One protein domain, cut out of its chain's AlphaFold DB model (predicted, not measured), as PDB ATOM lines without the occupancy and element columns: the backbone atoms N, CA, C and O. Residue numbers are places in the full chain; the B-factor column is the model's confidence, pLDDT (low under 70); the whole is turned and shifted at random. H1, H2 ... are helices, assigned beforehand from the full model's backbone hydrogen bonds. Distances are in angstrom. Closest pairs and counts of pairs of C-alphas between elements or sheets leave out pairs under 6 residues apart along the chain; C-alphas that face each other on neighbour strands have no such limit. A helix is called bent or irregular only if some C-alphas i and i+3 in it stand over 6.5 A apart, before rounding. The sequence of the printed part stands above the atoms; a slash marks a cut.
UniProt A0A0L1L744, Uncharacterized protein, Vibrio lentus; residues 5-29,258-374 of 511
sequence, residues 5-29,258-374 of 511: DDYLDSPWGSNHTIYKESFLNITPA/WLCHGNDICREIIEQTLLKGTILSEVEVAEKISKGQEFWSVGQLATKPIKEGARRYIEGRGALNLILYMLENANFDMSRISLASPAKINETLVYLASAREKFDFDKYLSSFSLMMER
ATOM      1  N   ASP A   5     145.146 205.255 220.961       91.88
ATOM      2  CA  ASP A   5     145.841 204.973 222.224       91.88
ATOM      3  C   ASP A   5     145.089 203.913 223.045       91.88
ATOM      4  O   ASP A   5     145.681 202.920 223.467       91.88
ATOM      5  N   ASP A   6     143.758 204.031 223.150       91.38
ATOM      6  CA  ASP A   6     142.921 203.013 223.807       91.38
ATOM      7  C   ASP A   6     143.039 201.635 223.135       91.38
ATOM      8  O   ASP A   6     142.914 200.590 223.788       91.38
ATOM      9  N   TYR A   7     143.211 201.616 221.808       93.19
ATOM     10  CA  TYR A   7     143.408 200.381 221.058       93.19
ATOM     11  C   TYR A   7     144.793 199.789 221.320       93.19
ATOM     12  O   TYR A   7     144.875 198.604 221.622       93.19
ATOM     13  N   LEU A   8     145.867 200.581 221.280       93.06
ATOM     14  CA  LEU A   8     147.225 200.110 221.582       93.06
ATOM     15  C   LEU A   8     147.354 199.592 223.024       93.06
ATOM     16  O   LEU A   8     148.077 198.625 223.281       93.06
ATOM     17  N   ASP A   9     146.589 200.160 223.956       91.31
ATOM     18  CA  ASP A   9     146.511 199.684 225.336       91.31
ATOM     19  C   ASP A   9     145.734 198.374 225.492       91.31
ATOM     20  O   ASP A   9     145.999 197.605 226.422       91.31
ATOM     21  N   SER A  10     144.783 198.074 224.605       91.38
ATOM     22  CA  SER A  10     143.978 196.851 224.675       91.38
ATOM     23  C   SER A  10     143.543 196.342 223.290       91.38
ATOM     24  O   SER A  10     142.340 196.274 222.993       91.38
ATOM     25  N   PRO A  11     144.497 195.902 222.449       90.62
ATOM     26  CA  PRO A  11     144.266 195.673 221.015       90.62
ATOM     27  C   PRO A  11     143.323 194.496 220.752       90.62
ATOM     28  O   PRO A  11     142.635 194.407 219.739       90.62
ATOM     29  N   TRP A  12     143.224 193.580 221.712       90.81
ATOM     30  CA  TRP A  12     142.436 192.361 221.565       90.81
ATOM     31  C   TRP A  12     141.008 192.486 222.097       90.81
ATOM     32  O   TRP A  12     140.178 191.631 221.774       90.81
ATOM     33  N   GLY A  13     140.716 193.524 222.891       86.19
ATOM     34  CA  GLY A  13     139.439 193.707 223.587       86.19
ATOM     35  C   GLY A  13     138.343 194.372 222.751       86.19
ATOM     36  O   GLY A  13     137.170 194.320 223.117       86.19
ATOM     37  N   SER A  14     138.692 194.998 221.629       87.19
ATOM     38  CA  SER A  14     137.736 195.664 220.743       87.19
ATOM     39  C   SER A  14     138.229 195.684 219.307       87.19
ATOM     40  O   SER A  14     139.416 195.847 219.070       87.19
ATOM     41  N   ASN A  15     137.291 195.580 218.371       93.38
ATOM     42  CA  ASN A  15     137.547 195.788 216.949       93.38
ATOM     43  C   ASN A  15     137.009 197.160 216.508       93.38
ATOM     44  O   ASN A  15     135.984 197.616 217.037       93.38
ATOM     45  N   HIS A  16     137.655 197.750 215.506       96.44
ATOM     46  CA  HIS A  16     137.185 198.910 214.761       96.44
ATOM     47  C   HIS A  16     135.841 198.606 214.072       96.44
ATOM     48  O   HIS A  16     135.591 197.469 213.661       96.44
ATOM     49  N   THR A  17     134.967 199.607 213.934       95.19
ATOM     50  CA  THR A  17     133.602 199.433 213.397       95.19
ATOM     51  C   THR A  17     133.605 198.867 211.975       95.19
ATOM     52  O   THR A  17     132.973 197.842 211.743       95.19
ATOM     53  N   ILE A  18     134.425 199.425 211.074       96.25
ATOM     54  CA  ILE A  18     134.583 198.919 209.693       96.25
ATOM     55  C   ILE A  18     134.990 197.438 209.664       96.25
ATOM     56  O   ILE A  18     134.493 196.672 208.842       96.25
ATOM     57  N   TYR A  19     135.868 197.002 210.576       96.56
ATOM     58  CA  TYR A  19     136.230 195.588 210.666       96.56
ATOM     59  C   TYR A  19     135.047 194.749 211.160       96.56
ATOM     60  O   TYR A  19     134.786 193.684 210.611       96.56
ATOM     61  N   LYS A  20     134.305 195.214 212.176       93.56
ATOM     62  CA  LYS A  20     133.142 194.490 212.720       93.56
ATOM     63  C   LYS A  20     132.041 194.254 211.691       93.56
ATOM     64  O   LYS A  20     131.400 193.209 211.758       93.56
ATOM     65  N   GLU A  21     131.838 195.219 210.802       91.38
ATOM     66  CA  GLU A  21     130.841 195.198 209.726       91.38
ATOM     67  C   GLU A  21     131.315 194.421 208.487       91.38
ATOM     68  O   GLU A  21     130.533 194.163 207.578       91.38
ATOM     69  N   SER A  22     132.589 194.025 208.443       92.81
ATOM     70  CA  SER A  22     133.139 193.220 207.355       92.81
ATOM     71  C   SER A  22     132.788 191.737 207.488       92.81
ATOM     72  O   SER A  22     132.628 191.212 208.593       92.81
ATOM     73  N   PHE A  23     132.798 191.021 206.361       91.62
ATOM     74  CA  PHE A  23     132.650 189.562 206.344       91.62
ATOM     75  C   PHE A  23     133.836 188.821 206.992       91.62
ATOM     76  O   PHE A  23     133.734 187.631 207.272       91.62
ATOM     77  N   LEU A  24     134.966 189.502 207.232       93.38
ATOM     78  CA  LEU A  24     136.181 188.931 207.831       93.38
ATOM     79  C   LEU A  24     136.043 188.696 209.341       93.38
ATOM     80  O   LEU A  24     136.851 187.982 209.945       93.38
ATOM     81  N   ASN A  25     135.057 189.331 209.970       92.31
ATOM     82  CA  ASN A  25     134.878 189.298 211.408       92.31
ATOM     83  C   ASN A  25     134.196 188.002 211.868       92.31
ATOM     84  O   ASN A  25     133.000 187.798 211.675       92.31
ATOM     85  N   ILE A  26     134.941 187.157 212.584       88.38
ATOM     86  CA  ILE A  26     134.401 185.940 213.200       88.38
ATOM     87  C   ILE A  26     133.658 186.308 214.495       88.38
ATOM     88  O   ILE A  26     134.247 186.330 215.578       88.38
ATOM     89  N   THR A  27     132.367 186.641 214.394       80.50
ATOM     90  CA  THR A  27     131.532 187.014 215.550       80.50
ATOM     91  C   THR A  27     130.255 186.170 215.655       80.50
ATOM     92  O   THR A  27     129.474 186.123 214.705       80.50
ATOM     93  N   PRO A  28     129.968 185.581 216.835       75.81
ATOM     94  CA  PRO A  28     130.826 185.541 218.022       75.81
ATOM     95  C   PRO A  28     132.053 184.641 217.807       75.81
ATOM     96  O   PRO A  28     131.972 183.656 217.075       75.81
ATOM     97  N   ALA A  29     133.173 184.986 218.453       79.69
ATOM     98  CA  ALA A  29     134.416 184.226 218.341       79.69
ATOM     99  C   ALA A  29     134.182 182.743 218.687       79.69
ATOM    100  O   ALA A  29     133.514 182.480 219.695       79.69
ATOM    101  N   TRP A 258     138.866 179.495 206.014       95.06
ATOM    102  CA  TRP A 258     138.729 180.494 204.962       95.06
ATOM    103  C   TRP A 258     138.699 181.922 205.529       95.06
ATOM    104  O   TRP A 258     139.360 182.796 204.981       95.06
ATOM    105  N   LEU A 259     138.042 182.164 206.668       94.81
ATOM    106  CA  LEU A 259     138.100 183.462 207.352       94.81
ATOM    107  C   LEU A 259     139.508 183.787 207.872       94.81
ATOM    108  O   LEU A 259     139.921 184.945 207.818       94.81
ATOM    109  N   CYS A 260     140.260 182.789 208.345       94.88
ATOM    110  CA  CYS A 260     141.662 182.972 208.727       94.88
ATOM    111  C   CYS A 260     142.506 183.433 207.530       94.88
ATOM    112  O   CYS A 260     143.216 184.430 207.634       94.88
ATOM    113  N   HIS A 261     142.360 182.750 206.391       94.12
ATOM    114  CA  HIS A 261     142.993 183.101 205.115       94.12
ATOM    115  C   HIS A 261     142.588 184.499 204.636       94.12
ATOM    116  O   HIS A 261     143.443 185.326 204.346       94.12
ATOM    117  N   GLY A 262     141.289 184.805 204.622       94.62
ATOM    118  CA  GLY A 262     140.784 186.101 204.178       94.62
ATOM    119  C   GLY A 262     141.318 187.270 205.010       94.62
ATOM    120  O   GLY A 262     141.632 188.316 204.452       94.62
ATOM    121  N   ASN A 263     141.469 187.105 206.331       96.50
ATOM    122  CA  ASN A 263     142.066 188.141 207.185       96.50
ATOM    123  C   ASN A 263     143.537 188.402 206.827       96.50
ATOM    124  O   ASN A 263     143.955 189.557 206.772       96.50
ATOM    125  N   ASP A 264     144.298 187.336 206.583       95.56
ATOM    126  CA  ASP A 264     145.719 187.388 206.232       95.56
ATOM    127  C   ASP A 264     145.937 188.068 204.872       95.56
ATOM    128  O   ASP A 264     146.672 189.046 204.761       95.56
ATOM    129  N   ILE A 265     145.186 187.638 203.855       95.62
ATOM    130  CA  ILE A 265     145.242 188.210 202.507       95.62
ATOM    131  C   ILE A 265     144.796 189.674 202.488       95.62
ATOM    132  O   ILE A 265     145.445 190.509 201.858       95.62
ATOM    133  N   CYS A 266     143.711 190.023 203.187       97.06
ATOM    134  CA  CYS A 266     143.267 191.415 203.266       97.06
ATOM    135  C   CYS A 266     144.315 192.311 203.934       97.06
ATOM    136  O   CYS A 266     144.523 193.432 203.465       97.06
ATOM    137  N   ARG A 267     144.995 191.826 204.987       97.25
ATOM    138  CA  ARG A 267     146.147 192.526 205.578       97.25
ATOM    139  C   ARG A 267     147.208 192.765 204.511       97.25
ATOM    140  O   ARG A 267     147.571 193.913 204.279       97.25
ATOM    141  N   GLU A 268     147.680 191.701 203.864       97.12
ATOM    142  CA  GLU A 268     148.781 191.778 202.900       97.12
ATOM    143  C   GLU A 268     148.493 192.770 201.771       97.12
ATOM    144  O   GLU A 268     149.342 193.594 201.436       97.12
ATOM    145  N   ILE A 269     147.292 192.721 201.190       97.75
ATOM    146  CA  ILE A 269     146.927 193.602 200.078       97.75
ATOM    147  C   ILE A 269     146.905 195.067 200.536       97.75
ATOM    148  O   ILE A 269     147.497 195.911 199.866       97.75
ATOM    149  N   ILE A 270     146.291 195.371 201.685       98.38
ATOM    150  CA  ILE A 270     146.222 196.744 202.211       98.38
ATOM    151  C   ILE A 270     147.615 197.265 202.582       98.38
ATOM    152  O   ILE A 270     147.943 198.408 202.265       98.38
ATOM    153  N   GLU A 271     148.463 196.435 203.191       98.31
ATOM    154  CA  GLU A 271     149.854 196.793 203.480       98.31
ATOM    155  C   GLU A 271     150.642 197.096 202.199       98.31
ATOM    156  O   GLU A 271     151.329 198.114 202.135       98.31
ATOM    157  N   GLN A 272     150.522 196.268 201.151       97.81
ATOM    158  CA  GLN A 272     151.177 196.544 199.865       97.81
ATOM    159  C   GLN A 272     150.647 197.830 199.216       97.81
ATOM    160  O   GLN A 272     151.420 198.571 198.603       97.81
ATOM    161  N   THR A 273     149.357 198.132 199.358       98.38
ATOM    162  CA  THR A 273     148.787 199.395 198.884       98.38
ATOM    163  C   THR A 273     149.368 200.594 199.629       98.38
ATOM    164  O   THR A 273     149.799 201.550 198.988       98.38
ATOM    165  N   LEU A 274     149.434 200.548 200.959       98.12
ATOM    166  CA  LEU A 274     149.966 201.650 201.765       98.12
ATOM    167  C   LEU A 274     151.474 201.847 201.549       98.12
ATOM    168  O   LEU A 274     151.929 202.980 201.435       98.12
ATOM    169  N   LEU A 275     152.236 200.757 201.416       97.12
ATOM    170  CA  LEU A 275     153.687 200.811 201.228       97.12
ATOM    171  C   LEU A 275     154.094 201.171 199.791       97.12
ATOM    172  O   LEU A 275     154.978 201.997 199.578       97.12
ATOM    173  N   LYS A 276     153.491 200.519 198.790       96.62
ATOM    174  CA  LYS A 276     153.943 200.579 197.385       96.62
ATOM    175  C   LYS A 276     152.941 201.235 196.442       96.62
ATOM    176  O   LYS A 276     153.281 201.514 195.294       96.62
ATOM    177  N   GLY A 277     151.719 201.519 196.893       95.81
ATOM    178  CA  GLY A 277     150.619 201.965 196.027       95.81
ATOM    179  C   GLY A 277     150.104 200.879 195.088       95.81
ATOM    180  O   GLY A 277     149.509 201.208 194.068       95.81
ATOM    181  N   THR A 278     150.354 199.600 195.384       96.31
ATOM    182  CA  THR A 278     149.808 198.497 194.586       96.31
ATOM    183  C   THR A 278     148.290 198.481 194.717       96.31
ATOM    184  O   THR A 278     147.768 198.435 195.827       96.31
ATOM    185  N   ILE A 279     147.583 198.498 193.591       96.69
ATOM    186  CA  ILE A 279     146.125 198.385 193.535       96.69
ATOM    187  C   ILE A 279     145.809 197.076 192.823       96.69
ATOM    188  O   ILE A 279     146.377 196.798 191.771       96.69
ATOM    189  N   LEU A 280     144.911 196.287 193.404       96.25
ATOM    190  CA  LEU A 280     144.332 195.110 192.766       96.25
ATOM    191  C   LEU A 280     142.918 195.442 192.316       96.25
ATOM    192  O   LEU A 280     142.198 196.109 193.058       96.25
ATOM    193  N   SER A 281     142.522 194.969 191.141       95.44
ATOM    194  CA  SER A 281     141.141 195.007 190.652       95.44
ATOM    195  C   SER A 281     140.195 194.199 191.551       95.44
ATOM    196  O   SER A 281     140.629 193.357 192.335       95.44
ATOM    197  N   GLU A 282     138.884 194.427 191.431       93.75
ATOM    198  CA  GLU A 282     137.874 193.632 192.148       93.75
ATOM    199  C   GLU A 282     138.043 192.125 191.904       93.75
ATOM    200  O   GLU A 282     137.958 191.346 192.851       93.75
ATOM    201  N   VAL A 283     138.323 191.722 190.658       92.94
ATOM    202  CA  VAL A 283     138.511 190.313 190.280       92.94
ATOM    203  C   VAL A 283     139.740 189.729 190.970       92.94
ATOM    204  O   VAL A 283     139.636 188.681 191.593       92.94
ATOM    205  N   GLU A 284     140.874 190.433 190.963       94.31
ATOM    206  CA  GLU A 284     142.097 189.972 191.640       94.31
ATOM    207  C   GLU A 284     141.924 189.899 193.167       94.31
ATOM    208  O   GLU A 284     142.429 188.980 193.815       94.31
ATOM    209  N   VAL A 285     141.197 190.852 193.763       94.19
ATOM    210  CA  VAL A 285     140.832 190.804 195.187       94.19
ATOM    211  C   VAL A 285     139.956 189.582 195.459       94.19
ATOM    212  O   VAL A 285     140.216 188.834 196.404       94.19
ATOM    213  N   ALA A 286     138.935 189.365 194.628       92.69
ATOM    214  CA  ALA A 286     138.043 188.227 194.747       92.69
ATOM    215  C   ALA A 286     138.807 186.912 194.594       92.69
ATOM    216  O   ALA A 286     138.600 186.038 195.419       92.69
ATOM    217  N   GLU A 287     139.716 186.766 193.631       91.31
ATOM    218  CA  GLU A 287     140.521 185.555 193.425       91.31
ATOM    219  C   GLU A 287     141.446 185.258 194.610       91.31
ATOM    220  O   GLU A 287     141.513 184.116 195.058       91.31
ATOM    221  N   LYS A 288     142.117 186.274 195.169       91.62
ATOM    222  CA  LYS A 288     143.028 186.082 196.309       91.62
ATOM    223  C   LYS A 288     142.309 185.736 197.615       91.62
ATOM    224  O   LYS A 288     142.818 184.935 198.402       91.62
ATOM    225  N   ILE A 289     141.166 186.375 197.880       90.88
ATOM    226  CA  ILE A 289     140.354 186.124 199.086       90.88
ATOM    227  C   ILE A 289     139.509 184.865 198.911       90.88
ATOM    228  O   ILE A 289     139.228 184.160 199.890       90.88
ATOM    229  N   SER A 290     139.083 184.588 197.675       86.62
ATOM    230  CA  SER A 290     138.445 183.330 197.331       86.62
ATOM    231  C   SER A 290     139.374 182.207 197.720       86.62
ATOM    232  O   SER A 290     140.592 182.322 197.871       86.62
ATOM    233  N   LYS A 291     138.724 181.108 198.014       65.88
ATOM    234  CA  LYS A 291     139.367 180.024 198.696       65.88
ATOM    235  C   LYS A 291     140.490 179.401 197.845       65.88
ATOM    236  O   LYS A 291     140.279 179.050 196.690       65.88
ATOM    237  N   GLY A 292     141.653 179.188 198.465       57.62
ATOM    238  CA  GLY A 292     142.711 178.323 197.933       57.62
ATOM    239  C   GLY A 292     142.383 176.828 198.077       57.62
ATOM    240  O   GLY A 292     141.533 176.433 198.879       57.62
ATOM    241  N   GLN A 293     143.066 175.966 197.324       55.25
ATOM    242  CA  GLN A 293     142.814 174.515 197.309       55.25
ATOM    243  C   GLN A 293     143.367 173.747 198.538       55.25
ATOM    244  O   GLN A 293     143.235 172.528 198.601       55.25
ATOM    245  N   GLU A 294     143.957 174.412 199.542       73.94
ATOM    246  CA  GLU A 294     144.972 173.758 200.394       73.94
ATOM    247  C   GLU A 294     144.943 174.123 201.893       73.94
ATOM    248  O   GLU A 294     145.987 174.337 202.506       73.94
ATOM    249  N   PHE A 295     143.777 174.175 202.547       85.38
ATOM    250  CA  PHE A 295     143.782 174.278 204.022       85.38
ATOM    251  C   PHE A 295     144.327 172.998 204.666       85.38
ATOM    252  O   PHE A 295     145.031 173.034 205.679       85.38
ATOM    253  N   TRP A 296     144.000 171.862 204.054       90.31
ATOM    254  CA  TRP A 296     144.334 170.526 204.508       90.31
ATOM    255  C   TRP A 296     144.669 169.627 203.329       90.31
ATOM    256  O   TRP A 296     144.162 169.818 202.228       90.31
ATOM    257  N   SER A 297     145.455 168.585 203.585       91.44
ATOM    258  CA  SER A 297     145.724 167.539 202.600       91.44
ATOM    259  C   SER A 297     145.543 166.173 203.242       91.44
ATOM    260  O   SER A 297     146.101 165.914 204.311       91.44
ATOM    261  N   VAL A 298     144.762 165.301 202.609       91.31
ATOM    262  CA  VAL A 298     144.477 163.952 203.116       91.31
ATOM    263  C   VAL A 298     145.784 163.188 203.352       91.31
ATOM    264  O   VAL A 298     146.689 163.195 202.522       91.31
ATOM    265  N   GLY A 299     145.896 162.544 204.515       89.06
ATOM    266  CA  GLY A 299     147.081 161.800 204.953       89.06
ATOM    267  C   GLY A 299     148.177 162.649 205.611       89.06
ATOM    268  O   GLY A 299     149.079 162.086 206.236       89.06
ATOM    269  N   GLN A 300     148.100 163.982 205.533       91.31
ATOM    270  CA  GLN A 300     149.071 164.888 206.150       91.31
ATOM    271  C   GLN A 300     148.703 165.246 207.594       91.31
ATOM    272  O   GLN A 300     147.555 165.123 208.022       91.31
ATOM    273  N   LEU A 301     149.697 165.712 208.356       93.62
ATOM    274  CA  LEU A 301     149.511 166.195 209.727       93.62
ATOM    275  C   LEU A 301     148.579 167.415 209.760       93.62
ATOM    276  O   LEU A 301     148.853 168.421 209.112       93.62
ATOM    277  N   ALA A 302     147.529 167.361 210.582       93.62
ATOM    278  CA  ALA A 302     146.535 168.435 210.670       93.62
ATOM    279  C   ALA A 302     146.955 169.573 211.623       93.62
ATOM    280  O   ALA A 302     146.628 170.735 211.399       93.62
ATOM    281  N   THR A 303     147.703 169.260 212.688       92.44
ATOM    282  CA  THR A 303     147.991 170.216 213.774       92.44
ATOM    283  C   THR A 303     148.770 171.449 213.312       92.44
ATOM    284  O   THR A 303     148.452 172.563 213.720       92.44
ATOM    285  N   LYS A 304     149.799 171.272 212.471       92.00
ATOM    286  CA  LYS A 304     150.659 172.385 212.039       92.00
ATOM    287  C   LYS A 304     149.908 173.370 211.122       92.00
ATOM    288  O   LYS A 304     149.925 174.551 211.460       92.00
ATOM    289  N   PRO A 305     149.218 172.932 210.047       93.19
ATOM    290  CA  PRO A 305     148.395 173.826 209.229       93.19
ATOM    291  C   PRO A 305     147.318 174.567 210.030       93.19
ATOM    292  O   PRO A 305     147.172 175.774 209.877       93.19
ATOM    293  N   ILE A 306     146.626 173.880 210.949       94.81
ATOM    294  CA  ILE A 306     145.594 174.505 211.793       94.81
ATOM    295  C   ILE A 306     146.187 175.622 212.661       94.81
ATOM    296  O   ILE A 306     145.631 176.719 212.735       94.81
ATOM    297  N   LYS A 307     147.329 175.362 213.311       95.00
ATOM    298  CA  LYS A 307     148.005 176.371 214.135       95.00
ATOM    299  C   LYS A 307     148.460 177.571 213.311       95.00
ATOM    300  O   LYS A 307     148.333 178.701 213.772       95.00
ATOM    301  N   GLU A 308     148.974 177.325 212.114       93.62
ATOM    302  CA  GLU A 308     149.406 178.385 211.208       93.62
ATOM    303  C   GLU A 308     148.223 179.240 210.729       93.62
ATOM    304  O   GLU A 308     148.299 180.462 210.792       93.62
ATOM    305  N   GLY A 309     147.090 178.625 210.375       93.25
ATOM    306  CA  GLY A 309     145.859 179.352 210.051       93.25
ATOM    307  C   GLY A 309     145.374 180.232 211.210       93.25
ATOM    308  O   GLY A 309     145.114 181.420 211.026       93.25
ATOM    309  N   ALA A 310     145.331 179.694 212.434       94.94
ATOM    310  CA  ALA A 310     144.938 180.463 213.617       94.94
ATOM    311  C   ALA A 310     145.903 181.626 213.933       94.94
ATOM    312  O   ALA A 310     145.464 182.669 214.429       94.94
ATOM    313  N   ARG A 311     147.202 181.466 213.644       95.06
ATOM    314  CA  ARG A 311     148.204 182.534 213.772       95.06
ATOM    315  C   ARG A 311     147.979 183.635 212.736       95.06
ATOM    316  O   ARG A 311     147.849 184.799 213.105       95.06
ATOM    317  N   ARG A 312     147.847 183.265 211.465       93.88
ATOM    318  CA  ARG A 312     147.557 184.200 210.368       93.88
ATOM    319  C   ARG A 312     146.287 185.003 210.616       93.88
ATOM    320  O   ARG A 312     146.262 186.211 210.409       93.88
ATOM    321  N   TYR A 313     145.258 184.367 211.177       95.25
ATOM    322  CA  TYR A 313     144.050 185.070 211.599       95.25
ATOM    323  C   TYR A 313     144.322 186.168 212.628       95.25
ATOM    324  O   TYR A 313     143.815 187.279 212.477       95.25
ATOM    325  N   ILE A 314     145.077 185.876 213.696       95.12
ATOM    326  CA  ILE A 314     145.285 186.862 214.761       95.12
ATOM    327  C   ILE A 314     146.186 188.008 214.304       95.12
ATOM    328  O   ILE A 314     145.924 189.156 214.663       95.12
ATOM    329  N   GLU A 315     147.182 187.711 213.473       95.50
ATOM    330  CA  GLU A 315     148.034 188.717 212.847       95.50
ATOM    331  C   GLU A 315     147.237 189.593 211.879       95.50
ATOM    332  O   GLU A 315     147.252 190.814 212.017       95.50
ATOM    333  N   GLY A 316     146.474 188.986 210.964       96.75
ATOM    334  CA  GLY A 316     145.606 189.690 210.023       96.75
ATOM    335  C   GLY A 316     144.570 190.562 210.731       96.75
ATOM    336  O   GLY A 316     144.468 191.756 210.459       96.75
ATOM    337  N   ARG A 317     143.854 190.014 211.722       96.25
ATOM    338  CA  ARG A 317     142.900 190.778 212.541       96.25
ATOM    339  C   ARG A 317     143.581 191.951 213.249       96.25
ATOM    340  O   ARG A 317     143.034 193.053 213.233       96.25
ATOM    341  N   GLY A 318     144.713 191.713 213.911       96.00
ATOM    342  CA  GLY A 318     145.430 192.738 214.671       96.00
ATOM    343  C   GLY A 318     145.923 193.874 213.777       96.00
ATOM    344  O   GLY A 318     145.696 195.042 214.092       96.00
ATOM    345  N   ALA A 319     146.518 193.519 212.638       97.94
ATOM    346  CA  ALA A 319     147.018 194.447 211.635       97.94
ATOM    347  C   ALA A 319     145.895 195.293 211.026       97.94
ATOM    348  O   ALA A 319     145.966 196.517 211.056       97.94
ATOM    349  N   LEU A 320     144.814 194.663 210.552       98.38
ATOM    350  CA  LEU A 320     143.680 195.370 209.951       98.38
ATOM    351  C   LEU A 320     143.047 196.367 210.925       98.38
ATOM    352  O   LEU A 320     142.763 197.501 210.549       98.38
ATOM    353  N   ASN A 321     142.840 195.973 212.183       97.94
ATOM    354  CA  ASN A 321     142.286 196.884 213.183       97.94
ATOM    355  C   ASN A 321     143.249 198.038 213.492       97.94
ATOM    356  O   ASN A 321     142.801 199.179 213.556       97.94
ATOM    357  N   LEU A 322     144.553 197.766 213.622       98.25
ATOM    358  CA  LEU A 322     145.558 198.807 213.838       98.25
ATOM    359  C   LEU A 322     145.597 199.807 212.676       98.25
ATOM    360  O   LEU A 322     145.539 201.009 212.914       98.25
ATOM    361  N   ILE A 323     145.629 199.316 211.433       98.50
ATOM    362  CA  ILE A 323     145.594 200.150 210.226       98.50
ATOM    363  C   ILE A 323     144.358 201.050 210.251       98.50
ATOM    364  O   ILE A 323     144.490 202.255 210.079       98.50
ATOM    365  N   LEU A 324     143.170 200.503 210.523       98.50
ATOM    366  CA  LEU A 324     141.930 201.286 210.558       98.50
ATOM    367  C   LEU A 324     141.960 202.401 211.616       98.50
ATOM    368  O   LEU A 324     141.613 203.535 211.296       98.50
ATOM    369  N   TYR A 325     142.429 202.116 212.835       98.12
ATOM    370  CA  TYR A 325     142.584 203.144 213.874       98.12
ATOM    371  C   TYR A 325     143.642 204.195 213.513       98.12
ATOM    372  O   TYR A 325     143.471 205.377 213.810       98.12
ATOM    373  N   MET A 326     144.735 203.792 212.861       97.88
ATOM    374  CA  MET A 326     145.766 204.725 212.405       97.88
ATOM    375  C   MET A 326     145.275 205.618 211.260       97.88
ATOM    376  O   MET A 326     145.601 206.802 211.252       97.88
ATOM    377  N   LEU A 327     144.475 205.084 210.332       97.94
ATOM    378  CA  LEU A 327     143.831 205.857 209.265       97.94
ATOM    379  C   LEU A 327     142.874 206.903 209.850       97.94
ATOM    380  O   LEU A 327     142.945 208.073 209.474       97.94
ATOM    381  N   GLU A 328     142.043 206.514 210.820       96.50
ATOM    382  CA  GLU A 328     141.146 207.439 211.523       96.50
ATOM    383  C   GLU A 328     141.941 208.546 212.239       96.50
ATOM    384  O   GLU A 328     141.663 209.730 212.057       96.50
ATOM    385  N   ASN A 329     143.008 208.186 212.962       96.25
ATOM    386  CA  ASN A 329     143.883 209.145 213.647       96.25
ATOM    387  C   ASN A 329     144.642 210.081 212.684       96.25
ATOM    388  O   ASN A 329     144.959 211.216 213.034       96.25
ATOM    389  N   ALA A 330     144.940 209.619 211.469       96.19
ATOM    390  CA  ALA A 330     145.556 210.416 210.408       96.19
ATOM    391  C   ALA A 330     144.535 211.237 209.590       96.19
ATOM    392  O   ALA A 330     144.898 211.825 208.569       96.19
ATOM    393  N   ASN A 331     143.274 211.320 210.038       95.88
ATOM    394  CA  ASN A 331     142.186 212.060 209.392       95.88
ATOM    395  C   ASN A 331     141.914 211.607 207.945       95.88
ATOM    396  O   ASN A 331     141.663 212.429 207.057       95.88
ATOM    397  N   PHE A 332     141.977 210.298 207.690       97.56
ATOM    398  CA  PHE A 332     141.432 209.736 206.457       97.56
ATOM    399  C   PHE A 332     139.902 209.860 206.447       97.56
ATOM    400  O   PHE A 332     139.241 209.853 207.484       97.56
ATOM    401  N   ASP A 333     139.328 209.952 205.249       96.88
ATOM    402  CA  ASP A 333     137.882 209.912 205.062       96.88
ATOM    403  C   ASP A 333     137.393 208.468 205.210       96.88
ATOM    404  O   ASP A 333     137.384 207.680 204.260       96.88
ATOM    405  N   MET A 334     136.995 208.121 206.434       97.00
ATOM    406  CA  MET A 334     136.563 206.770 206.788       97.00
ATOM    407  C   MET A 334     135.300 206.323 206.039       97.00
ATOM    408  O   MET A 334     135.061 205.123 205.942       97.00
ATOM    409  N   SER A 335     134.522 207.244 205.453       96.69
ATOM    410  CA  SER A 335     133.353 206.892 204.630       96.69
ATOM    411  C   SER A 335     133.732 206.212 203.308       96.69
ATOM    412  O   SER A 335     132.913 205.522 202.703       96.69
ATOM    413  N   ARG A 336     134.991 206.368 202.878       96.75
ATOM    414  CA  ARG A 336     135.551 205.769 201.657       96.75
ATOM    415  C   ARG A 336     136.276 204.448 201.904       96.75
ATOM    416  O   ARG A 336     136.847 203.891 200.971       96.75
ATOM    417  N   ILE A 337     136.286 203.965 203.145       97.62
ATOM    418  CA  ILE A 337     136.985 202.747 203.550       97.62
ATOM    419  C   ILE A 337     135.939 201.697 203.918       97.62
ATOM    420  O   ILE A 337     135.093 201.911 204.783       97.62
ATOM    421  N   SER A 338     136.003 200.533 203.280       95.62
ATOM    422  CA  SER A 338     135.105 199.420 203.567       95.62
ATOM    423  C   SER A 338     135.740 198.077 203.222       95.62
ATOM    424  O   SER A 338     136.369 197.902 202.183       95.62
ATOM    425  N   LEU A 339     135.528 197.098 204.101       95.31
ATOM    426  CA  LEU A 339     135.982 195.715 203.932       95.31
ATOM    427  C   LEU A 339     134.802 194.757 203.682       95.31
ATOM    428  O   LEU A 339     134.917 193.550 203.880       95.31
ATOM    429  N   ALA A 340     133.636 195.289 203.304       92.00
ATOM    430  CA  ALA A 340     132.388 194.528 203.238       92.00
ATOM    431  C   ALA A 340     132.300 193.567 202.037       92.00
ATOM    432  O   ALA A 340     131.525 192.616 202.077       92.00
ATOM    433  N   SER A 341     133.072 193.793 200.972       92.06
ATOM    434  CA  SER A 341     133.087 192.955 199.765       92.06
ATOM    435  C   SER A 341     134.376 193.139 198.963       92.06
ATOM    436  O   SER A 341     135.070 194.132 199.182       92.06
ATOM    437  N   PRO A 342     134.694 192.247 198.004       93.62
ATOM    438  CA  PRO A 342     135.816 192.447 197.085       93.62
ATOM    439  C   PRO A 342     135.786 193.800 196.360       93.62
ATOM    440  O   PRO A 342     136.800 194.493 196.330       93.62
ATOM    441  N   ALA A 343     134.614 194.223 195.872       93.50
ATOM    442  CA  ALA A 343     134.426 195.535 195.246       93.50
ATOM    443  C   ALA A 343     134.771 196.683 196.209       93.50
ATOM    444  O   ALA A 343     135.530 197.590 195.876       93.50
ATOM    445  N   LYS A 344     134.269 196.615 197.447       94.62
ATOM    446  CA  LYS A 344     134.516 197.640 198.470       94.62
ATOM    447  C   LYS A 344     135.965 197.673 198.947       94.62
ATOM    448  O   LYS A 344     136.501 198.750 199.212       94.62
ATOM    449  N   ILE A 345     136.617 196.514 198.987       96.31
ATOM    450  CA  ILE A 345     138.052 196.423 199.232       96.31
ATOM    451  C   ILE A 345     138.797 197.110 198.088       96.31
ATOM    452  O   ILE A 345     139.589 197.996 198.371       96.31
ATOM    453  N   ASN A 346     138.510 196.801 196.819       96.69
ATOM    454  CA  ASN A 346     139.129 197.483 195.674       96.69
ATOM    455  C   ASN A 346     138.974 199.017 195.742       96.69
ATOM    456  O   ASN A 346     139.975 199.725 195.637       96.69
ATOM    457  N   GLU A 347     137.762 199.528 195.988       97.06
ATOM    458  CA  GLU A 347     137.510 200.968 196.178       97.06
ATOM    459  C   GLU A 347     138.390 201.556 197.295       97.06
ATOM    460  O   GLU A 347     138.984 202.629 197.140       97.06
ATOM    461  N   THR A 348     138.526 200.817 198.401       98.25
ATOM    462  CA  THR A 348     139.412 201.171 199.516       98.25
ATOM    463  C   THR A 348     140.871 201.221 199.064       98.25
ATOM    464  O   THR A 348     141.556 202.194 199.365       98.25
ATOM    465  N   LEU A 349     141.359 200.230 198.307       98.50
ATOM    466  CA  LEU A 349     142.744 200.211 197.820       98.50
ATOM    467  C   LEU A 349     143.040 201.416 196.919       98.50
ATOM    468  O   LEU A 349     144.074 202.061 197.077       98.50
ATOM    469  N   VAL A 350     142.124 201.756 196.007       98.44
ATOM    470  CA  VAL A 350     142.255 202.935 195.132       98.44
ATOM    471  C   VAL A 350     142.372 204.215 195.960       98.44
ATOM    472  O   VAL A 350     143.248 205.045 195.712       98.44
ATOM    473  N   TYR A 351     141.515 204.369 196.973       98.50
ATOM    474  CA  TYR A 351     141.555 205.528 197.858       98.50
ATOM    475  C   TYR A 351     142.864 205.594 198.655       98.50
ATOM    476  O   TYR A 351     143.543 206.624 198.634       98.50
ATOM    477  N   LEU A 352     143.255 204.496 199.302       98.25
ATOM    478  CA  LEU A 352     144.480 204.432 200.093       98.25
ATOM    479  C   LEU A 352     145.726 204.692 199.245       98.25
ATOM    480  O   LEU A 352     146.583 205.458 199.671       98.25
ATOM    481  N   ALA A 353     145.808 204.154 198.025       97.88
ATOM    482  CA  ALA A 353     146.930 204.402 197.122       97.88
ATOM    483  C   ALA A 353     147.093 205.895 196.793       97.88
ATOM    484  O   ALA A 353     148.214 206.403 196.769       97.88
ATOM    485  N   SER A 354     145.976 206.605 196.592       97.19
ATOM    486  CA  SER A 354     145.964 208.045 196.294       97.19
ATOM    487  C   SER A 354     146.342 208.926 197.492       97.19
ATOM    488  O   SER A 354     146.795 210.052 197.312       97.19
ATOM    489  N   ALA A 355     146.156 208.417 198.712       95.69
ATOM    490  CA  ALA A 355     146.367 209.144 199.961       95.69
ATOM    491  C   ALA A 355     147.522 208.574 200.807       95.69
ATOM    492  O   ALA A 355     147.692 208.984 201.955       95.69
ATOM    493  N   ARG A 356     148.320 207.651 200.254       94.88
ATOM    494  CA  ARG A 356     149.320 206.864 200.998       94.88
ATOM    495  C   ARG A 356     150.364 207.709 201.720       94.88
ATOM    496  O   ARG A 356     150.805 207.325 202.790       94.88
ATOM    497  N   GLU A 357     150.715 208.876 201.176       95.12
ATOM    498  CA  GLU A 357     151.717 209.782 201.764       95.12
ATOM    499  C   GLU A 357     151.294 210.328 203.135       95.12
ATOM    500  O   GLU A 357     152.134 210.778 203.907       95.12
ATOM    501  N   LYS A 358     149.997 210.269 203.462       95.56
ATOM    502  CA  LYS A 358     149.477 210.634 204.786       95.56
ATOM    503  C   LYS A 358     149.660 209.530 205.828       95.56
ATOM    504  O   LYS A 358     149.484 209.792 207.015       95.56
ATOM    505  N   PHE A 359     149.921 208.295 205.401       97.69
ATOM    506  CA  PHE A 359     150.022 207.145 206.287       97.69
ATOM    507  C   PHE A 359     151.480 206.884 206.661       97.69
ATOM    508  O   PHE A 359     152.324 206.627 205.807       97.69
ATOM    509  N   ASP A 360     151.767 206.907 207.959       97.31
ATOM    510  CA  ASP A 360     153.087 206.583 208.492       97.31
ATOM    511  C   ASP A 360     153.252 205.059 208.608       97.31
ATOM    512  O   ASP A 360     152.846 204.430 209.593       97.31
ATOM    513  N   PHE A 361     153.812 204.456 207.555       97.50
ATOM    514  CA  PHE A 361     153.987 203.007 207.470       97.50
ATOM    515  C   PHE A 361     155.048 202.474 208.447       97.50
ATOM    516  O   PHE A 361     154.882 201.388 209.003       97.50
ATOM    517  N   ASP A 362     156.102 203.243 208.725       97.69
ATOM    518  CA  ASP A 362     157.153 202.845 209.670       97.69
ATOM    519  C   ASP A 362     156.625 202.840 211.111       97.69
ATOM    520  O   ASP A 362     156.880 201.911 211.895       97.69
ATOM    521  N   LYS A 363     155.800 203.833 211.461       97.56
ATOM    522  CA  LYS A 363     155.070 203.838 212.733       97.56
ATOM    523  C   LYS A 363     154.099 202.668 212.835       97.56
ATOM    524  O   LYS A 363     153.963 202.091 213.914       97.56
ATOM    525  N   TYR A 364     153.440 202.296 211.739       98.12
ATOM    526  CA  TYR A 364     152.573 201.119 211.709       98.12
ATOM    527  C   TYR A 364     153.359 199.840 212.024       98.12
ATOM    528  O   TYR A 364     152.993 199.122 212.953       98.12
ATOM    529  N   LEU A 365     154.468 199.589 211.320       97.50
ATOM    530  CA  LEU A 365     155.286 198.388 211.516       97.50
ATOM    531  C   LEU A 365     155.839 198.281 212.940       97.50
ATOM    532  O   LEU A 365     155.777 197.213 213.558       97.50
ATOM    533  N   SER A 366     156.360 199.386 213.478       97.62
ATOM    534  CA  SER A 366     156.880 199.429 214.849       97.62
ATOM    535  C   SER A 366     155.773 199.203 215.884       97.62
ATOM    536  O   SER A 366     155.941 198.384 216.789       97.62
ATOM    537  N   SER A 367     154.610 199.839 215.716       97.25
ATOM    538  CA  SER A 367     153.453 199.655 216.605       97.25
ATOM    539  C   SER A 367     152.908 198.226 216.550       97.25
ATOM    540  O   SER A 367     152.616 197.639 217.591       97.25
ATOM    541  N   PHE A 368     152.810 197.638 215.355       97.12
ATOM    542  CA  PHE A 368     152.362 196.258 215.172       97.12
ATOM    543  C   PHE A 368     153.327 195.259 215.821       97.12
ATOM    544  O   PHE A 368     152.893 194.356 216.537       97.12
ATOM    545  N   SER A 369     154.634 195.454 215.641       96.06
ATOM    546  CA  SER A 369     155.660 194.597 216.250       96.06
ATOM    547  C   SER A 369     155.583 194.642 217.779       96.06
ATOM    548  O   SER A 369     155.463 193.599 218.420       96.06
ATOM    549  N   LEU A 370     155.522 195.845 218.364       95.12
ATOM    550  CA  LEU A 370     155.364 196.029 219.811       95.12
ATOM    551  C   LEU A 370     154.073 195.391 220.343       95.12
ATOM    552  O   LEU A 370     154.076 194.766 221.406       95.12
ATOM    553  N   MET A 371     152.970 195.516 219.600       94.50
ATOM    554  CA  MET A 371     151.685 194.905 219.935       94.50
ATOM    555  C   MET A 371     151.790 193.373 220.020       94.50
ATOM    556  O   MET A 371     151.291 192.763 220.970       94.50
ATOM    557  N   MET A 372     152.462 192.749 219.050       93.69
ATOM    558  CA  MET A 372     152.642 191.297 218.993       93.69
ATOM    559  C   MET A 372     153.626 190.783 220.054       93.69
ATOM    560  O   MET A 372     153.386 189.731 220.651       93.69
ATOM    561  N   GLU A 373     154.695 191.530 220.342       93.31
ATOM    562  CA  GLU A 373     155.680 191.193 221.377       93.31
ATOM    563  C   GLU A 373     155.085 191.269 222.790       93.31
ATOM    564  O   GLU A 373     155.226 190.331 223.585       93.31
ATOM    565  N   ARG A 374     154.358 192.355 223.087       92.31
ATOM    566  CA  ARG A 374     153.718 192.595 224.388       92.31
ATOM    567  C   ARG A 374     152.749 191.475 224.770       92.31
ATOM    568  O   ARG A 374     152.691 191.076 225.933       92.31
TER     569      ARG A 374
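This is residues 5 to 29 and 258 to 374 of the 511 residues of an uncharacterized protein of Vibrio lentus (UniProt A0A0L1L744). One long helix, H5, is the spine of this domain, and H3 crosses it in the core, with H6 and the short H4 packed on the side of H3 away from H5. H7 packs slantwise on another side of H5, the little H2 sits on the side opposite H7, and H1 lies near H5 and H7; residues 298 to 304 stick out as the turn of a long loop into H5. The printed part has 142 residues with seven named helices, H1 to H7 in order along the chain, and no named strand, an all-helix domain. It is compact, with a radius of gyration of the C-alphas of 15.2 A, and spans 50 by 37 by 28 A.

Start at H1, residues 5 to 9, which is close to but not clearly touching H5, residues 303 to 329; the closest C-alphas, of Tyr 7 and Leu 322, are 7.7 A apart. Next, H2, residues 17 to 20, only just touches H5, with 3 pairs of C-alphas within 8 A, the closest being Tyr 19 and Asn 321 at 6.7 A. Past the cut, look at H3, residues 258 to 276: its residues 259 to 267 touch H5 at a steep tilt of 45 degrees, the same way, with C-alphas 260 and 313 closest at 4.3 A. H4, residues 282 to 289, touches residues 261 to 266 of H3 at a steep tilt of 54 degrees, opposite ways; the closest C-alphas, of Gly 262 and Ile 289, are 5.1 A apart. H6, residues 342 to 358, touches H3 at a shallow tilt of 32 degrees, only just short of steep, with C-alphas 274 and 356 closest at 5.3 A. H6 is about perpendicular to H4, at 83 degrees, and they touch, with C-alphas 282 and 343 closest at 5.0 A. H7, residues 361 to 374, touches H5 at a steep tilt of 50 degrees, opposite ways, with C-alphas 319 and 368 closest at 6.7 A. Every O i to N i+4 pair is within hydrogen-bond range in H1, H3, H4, H5 and H7, and 11 of 13 are in H6; H2 is too short for such a pair.

Find C-alpha 5 at (145.841, 204.973, 222.224), where H1 begins. H3 is 26.3 A long. H5 runs 39.1 A from C-alpha 303 at (147.991, 170.216, 213.774). H6, 24.0 A, is irregular, with C-alphas 354 and 357 8.1 A apart. H7, 19.9 A, ends at C-alpha 374, (153.718, 192.595, 224.388).

The farthest C-alphas, of Gly 299 and Asn 331, are 50.7 A apart. Residues 30 to 257 are not printed, and C-alphas 29 and 258 are 14.5 A apart across this cut. The links H4 to H5 and H5 to H6 are long. Look for pLDDT under 70 at residues 291 to 293.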